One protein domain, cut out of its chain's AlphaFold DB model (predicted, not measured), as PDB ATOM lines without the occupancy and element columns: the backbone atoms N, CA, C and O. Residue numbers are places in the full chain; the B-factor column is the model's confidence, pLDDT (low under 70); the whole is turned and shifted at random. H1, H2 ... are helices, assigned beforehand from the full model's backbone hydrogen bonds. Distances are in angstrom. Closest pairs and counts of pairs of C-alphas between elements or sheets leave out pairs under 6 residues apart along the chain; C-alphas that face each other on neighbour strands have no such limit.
ATOM      1  N   PRO A   2      73.171 131.801 197.963       50.94
ATOM      2  CA  PRO A   2      74.369 130.978 197.843       50.94
ATOM      3  C   PRO A   2      74.349 129.942 198.968       50.94
ATOM      4  O   PRO A   2      74.014 130.277 200.105       50.94
ATOM      5  N   GLU A   3      74.598 128.688 198.605       59.94
ATOM      6  CA  GLU A   3      74.643 127.553 199.522       59.94
ATOM      7  C   GLU A   3      75.596 127.887 200.672       59.94
ATOM      8  O   GLU A   3      76.730 128.320 200.452       59.94
ATOM      9  N   ASP A   4      75.104 127.780 201.905       67.06
ATOM     10  CA  ASP A   4      75.886 128.111 203.089       67.06
ATOM     11  C   ASP A   4      77.007 127.077 203.217       67.06
ATOM     12  O   ASP A   4      76.790 125.940 203.642       67.06
ATOM     13  N   VAL A   5      78.200 127.450 202.745       74.00
ATOM     14  CA  VAL A   5      79.373 126.573 202.705       74.00
ATOM     15  C   VAL A   5      79.602 126.002 204.100       74.00
ATOM     16  O   VAL A   5      79.728 126.747 205.084       74.00
ATOM     17  N   SER A   6      79.641 124.672 204.181       87.31
ATOM     18  CA  SER A   6      79.740 123.948 205.446       87.31
ATOM     19  C   SER A   6      81.001 124.349 206.227       87.31
ATOM     20  O   SER A   6      82.013 124.768 205.658       87.31
ATOM     21  N   LYS A   7      80.970 124.214 207.560       83.44
ATOM     22  CA  LYS A   7      82.153 124.471 208.408       83.44
ATOM     23  C   LYS A   7      83.351 123.611 207.995       83.44
ATOM     24  O   LYS A   7      84.478 124.091 208.012       83.44
ATOM     25  N   GLU A   8      83.100 122.366 207.603       76.88
ATOM     26  CA  GLU A   8      84.133 121.434 207.145       76.88
ATOM     27  C   GLU A   8      84.825 121.936 205.878       76.88
ATOM     28  O   GLU A   8      86.044 121.853 205.751       76.88
ATOM     29  N   GLU A   9      84.053 122.500 204.959       79.25
ATOM     30  CA  GLU A   9      84.553 122.995 203.683       79.25
ATOM     31  C   GLU A   9      85.314 124.311 203.844       79.25
ATOM     32  O   GLU A   9      86.405 124.458 203.296       79.25
ATOM     33  N   LYS A  10      84.842 125.198 204.728       82.62
ATOM     34  CA  LYS A  10      85.603 126.378 205.171       82.62
ATOM     35  C   LYS A  10      86.953 125.989 205.788       82.62
ATOM     36  O   LYS A  10      87.966 126.604 205.465       82.62
ATOM     37  N   CYS A  11      86.994 124.946 206.622       81.75
ATOM     38  CA  CYS A  11      88.247 124.441 207.192       81.75
ATOM     39  C   CYS A  11      89.194 123.872 206.125       81.75
ATOM     40  O   CYS A  11      90.386 124.167 206.163       81.75
ATOM     41  N   ARG A  12      88.690 123.090 205.156       72.50
ATOM     42  CA  ARG A  12      89.522 122.561 204.055       72.50
ATOM     43  C   ARG A  12      90.142 123.681 203.225       72.50
ATOM     44  O   ARG A  12      91.335 123.629 202.941       72.50
ATOM     45  N   VAL A  13      89.349 124.694 202.880       81.44
ATOM     46  CA  VAL A  13      89.825 125.861 202.125       81.44
ATOM     47  C   VAL A  13      90.896 126.616 202.914       81.44
ATOM     48  O   VAL A  13      91.942 126.933 202.356       81.44
ATOM     49  N   ALA A  14      90.693 126.839 204.216       82.94
ATOM     50  CA  ALA A  14      91.672 127.530 205.055       82.94
ATOM     51  C   ALA A  14      93.021 126.794 205.131       82.94
ATOM     52  O   ALA A  14      94.068 127.427 205.021       82.94
ATOM     53  N   VAL A  15      93.005 125.463 205.270       76.81
ATOM     54  CA  VAL A  15      94.234 124.652 205.261       76.81
ATOM     55  C   VAL A  15      94.935 124.724 203.902       76.81
ATOM     56  O   VAL A  15      96.150 124.884 203.866       76.81
ATOM     57  N   SER A  16      94.186 124.658 202.796       70.81
ATOM     58  CA  SER A  16      94.759 124.777 201.446       70.81
ATOM     59  C   SER A  16      95.473 126.114 201.250       70.81
ATOM     60  O   SER A  16      96.619 126.132 200.821       70.81
ATOM     61  N   ILE A  17      94.828 127.221 201.635       86.69
ATOM     62  CA  ILE A  17      95.406 128.567 201.521       86.69
ATOM     63  C   ILE A  17      96.687 128.681 202.351       86.69
ATOM     64  O   ILE A  17      97.682 129.220 201.876       86.69
ATOM     65  N   ALA A  18      96.682 128.160 203.582       80.12
ATOM     66  CA  ALA A  18      97.863 128.193 204.438       80.12
ATOM     67  C   ALA A  18      99.042 127.428 203.817       80.12
ATOM     68  O   ALA A  18     100.170 127.908 203.855       80.12
ATOM     69  N   MET A  19      98.783 126.264 203.215       76.06
ATOM     70  CA  MET A  19      99.816 125.471 202.547       76.06
ATOM     71  C   MET A  19     100.372 126.166 201.302       76.06
ATOM     72  O   MET A  19     101.588 126.181 201.117       76.06
ATOM     73  N   ASP A  20      99.511 126.770 200.482       77.12
ATOM     74  CA  ASP A  20      99.938 127.505 199.287       77.12
ATOM     75  C   ASP A  20     100.820 128.706 199.657       77.12
ATOM     76  O   ASP A  20     101.868 128.923 199.048       77.12
ATOM     77  N   GLU A  21     100.446 129.446 200.704       84.75
ATOM     78  CA  GLU A  21     101.235 130.575 201.205       84.75
ATOM     79  C   GLU A  21     102.603 130.120 201.729       84.75
ATOM     80  O   GLU A  21     103.622 130.724 201.400       84.75
ATOM     81  N   ILE A  22     102.647 129.017 202.489       79.00
ATOM     82  CA  ILE A  22     103.901 128.424 202.976       79.00
ATOM     83  C   ILE A  22     104.811 128.055 201.801       79.00
ATOM     84  O   ILE A  22     106.001 128.360 201.827       79.00
ATOM     85  N   MET A  23     104.269 127.417 200.762       74.00
ATOM     86  CA  MET A  23     105.050 126.976 199.605       74.00
ATOM     87  C   MET A  23     105.577 128.146 198.768       74.00
ATOM     88  O   MET A  23     106.713 128.080 198.299       74.00
ATOM     89  N   ASN A  24     104.785 129.210 198.610       79.62
ATOM     90  CA  ASN A  24     105.192 130.420 197.892       79.62
ATOM     91  C   ASN A  24     106.227 131.231 198.680       79.62
ATOM     92  O   ASN A  24     107.220 131.686 198.121       79.62
ATOM     93  N   TYR A  25     106.018 131.408 199.986       82.38
ATOM     94  CA  TYR A  25     106.926 132.183 200.828       82.38
ATOM     95  C   TYR A  25     108.265 131.466 201.047       82.38
ATOM     96  O   TYR A  25     109.321 132.099 201.048       82.38
ATOM     97  N   CYS A  26     108.238 130.141 201.204       74.69
ATOM     98  CA  CYS A  26     109.431 129.317 201.406       74.69
ATOM     99  C   CYS A  26     110.032 128.790 200.091       74.69
ATOM    100  O   CYS A  26     110.707 127.753 200.090       74.69
ATOM    101  N   GLU A  27     109.811 129.470 198.964       64.50
ATOM    102  CA  GLU A  27     110.393 129.085 197.680       64.50
ATOM    103  C   GLU A  27     111.938 129.089 197.775       64.50
ATOM    104  O   GLU A  27     112.572 130.110 198.030       64.50
ATOM    105  N   GLY A  28     112.557 127.908 197.644       66.94
ATOM    106  CA  GLY A  28     114.003 127.697 197.844       66.94
ATOM    107  C   GLY A  28     114.410 127.121 199.211       66.94
ATOM    108  O   GLY A  28     115.548 126.693 199.366       66.94
ATOM    109  N   ALA A  29     113.480 127.015 200.164       75.62
ATOM    110  CA  ALA A  29     113.677 126.416 201.490       75.62
ATOM    111  C   ALA A  29     112.803 125.160 201.695       75.62
ATOM    112  O   ALA A  29     112.286 124.909 202.786       75.62
ATOM    113  N   LYS A  30     112.632 124.358 200.632       63.97
ATOM    114  CA  LYS A  30     111.773 123.157 200.623       63.97
ATOM    115  C   LYS A  30     112.095 122.180 201.753       63.97
ATOM    116  O   LYS A  30     111.178 121.599 202.323       63.97
ATOM    117  N   ASP A  31     113.368 122.047 202.110       64.75
ATOM    118  CA  ASP A  31     113.811 121.129 203.160       64.75
ATOM    119  C   ASP A  31     113.263 121.507 204.542       64.75
ATOM    120  O   ASP A  31     112.918 120.623 205.318       64.75
ATOM    121  N   ILE A  32     113.108 122.805 204.830       69.06
ATOM    122  CA  ILE A  32     112.527 123.291 206.092       69.06
ATOM    123  C   ILE A  32     111.034 122.969 206.134       69.06
ATOM    124  O   ILE A  32     110.533 122.456 207.129       69.06
ATOM    125  N   VAL A  33     110.320 123.203 205.029       70.75
ATOM    126  CA  VAL A  33     108.888 122.882 204.925       70.75
ATOM    127  C   VAL A  33     108.659 121.380 205.101       70.75
ATOM    128  O   VAL A  33     107.772 120.967 205.844       70.75
ATOM    129  N   ILE A  34     109.499 120.557 204.470       70.75
ATOM    130  CA  ILE A  34     109.479 119.101 204.623       70.75
ATOM    131  C   ILE A  34     109.771 118.711 206.075       70.75
ATOM    132  O   ILE A  34     109.066 117.860 206.608       70.75
ATOM    133  N   GLN A  35     110.746 119.343 206.731       67.50
ATOM    134  CA  GLN A  35     111.075 119.068 208.130       67.50
ATOM    135  C   GLN A  35     109.935 119.385 209.093       67.50
ATOM    136  O   GLN A  35     109.587 118.537 209.912       67.50
ATOM    137  N   GLU A  36     109.315 120.553 208.964       67.81
ATOM    138  CA  GLU A  36     108.206 120.963 209.829       67.81
ATOM    139  C   GLU A  36     106.966 120.084 209.616       67.81
ATOM    140  O   GLU A  36     106.369 119.595 210.577       67.81
ATOM    141  N   ILE A  37     106.609 119.796 208.357       71.94
ATOM    142  CA  ILE A  37     105.510 118.873 208.034       71.94
ATOM    143  C   ILE A  37     105.835 117.465 208.536       71.94
ATOM    144  O   ILE A  37     104.979 116.788 209.104       71.94
ATOM    145  N   GLY A  38     107.077 117.025 208.360       69.19
ATOM    146  CA  GLY A  38     107.568 115.758 208.873       69.19
ATOM    147  C   GLY A  38     107.410 115.650 210.382       69.19
ATOM    148  O   GLY A  38     106.795 114.696 210.855       69.19
ATOM    149  N   GLY A  39     107.855 116.665 211.122       66.81
ATOM    150  CA  GLY A  39     107.686 116.756 212.569       66.81
ATOM    151  C   GLY A  39     106.215 116.714 212.992       66.81
ATOM    152  O   GLY A  39     105.862 115.960 213.898       66.81
ATOM    153  N   MET A  40     105.324 117.419 212.282       63.19
ATOM    154  CA  MET A  40     103.871 117.342 212.522       63.19
ATOM    155  C   MET A  40     103.304 115.933 212.302       63.19
ATOM    156  O   MET A  40     102.362 115.522 212.982       63.19
ATOM    157  N   LEU A  41     103.878 115.173 211.370       65.69
ATOM    158  CA  LEU A  41     103.510 113.784 211.096       65.69
ATOM    159  C   LEU A  41     104.242 112.780 212.006       65.69
ATOM    160  O   LEU A  41     103.964 111.575 211.931       65.69
ATOM    161  N   GLY A  42     105.115 113.260 212.896       60.44
ATOM    162  CA  GLY A  42     105.919 112.460 213.817       60.44
ATOM    163  C   GLY A  42     107.082 111.736 213.140       60.44
ATOM    164  O   GLY A  42     107.355 110.594 213.504       60.44
ATOM    165  N   LEU A  43     107.683 112.356 212.123       68.31
ATOM    166  CA  LEU A  43     108.892 111.904 211.436       68.31
ATOM    167  C   LEU A  43     110.101 112.683 211.962       68.31
ATOM    168  O   LEU A  43     110.047 113.908 212.074       68.31
ATOM    169  N   GLU A  44     111.195 111.984 212.242       62.72
ATOM    170  CA  GLU A  44     112.471 112.601 212.602       62.72
ATOM    171  C   GLU A  44     113.217 113.155 211.373       62.72
ATOM    172  O   GLU A  44     113.018 112.683 210.246       62.72
TER     173      GLU A  44
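AT A GLANCE: This is residues 2 to 44 of the 115 residues of an uncharacterized protein of Thermoplasmata archaeon (UniProt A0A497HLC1). A long helix, H1, and a shorter one, H2, meet near one end as an open, flat V, a helical hairpin with little contact between its arms. Residues 2 to 18, of which 7 to 18 belong to H1, stick out. The printed part has 43 residues, with two named helices in the order H1, H2 and no named strand; the class is all helix. It is only just extended, close to loose, with a radius of gyration of the C-alphas of 13.8 A and spans of 42 by 24 by 6 A.

HOW THE PARTS SIT: H1, residues 7 to 25, with its residues 22 to 23 alone, only just touches H2, residues 30 to 40, with 3 pairs of C-alphas within 8 A. The closest C-alphas are those of Ile 22 and Val 33, 7.7 A apart. The helices run opposite ways at a tilt of 36 degrees, only just steep. In H1 and H2 every O i to N i+4 pair is within hydrogen-bond range.

IN THESE COORDINATES: H1 is 27.0 A long from C-alpha 7 at (82.153, 124.471, 208.408) to C-alpha 25. H2 is 15.4 A long and ends with C-alpha 40 at (103.871, 117.342, 212.522).

THE WHOLE: The C-alphas of Pro 2 and Glu 44, the two farthest apart, are 44.8 A apart. The printed part has no cut, and the link from H1 to H2 is tight. Mean pLDDT of the printed part is 72.8; 17 residues are under 70, among them 38 to 44.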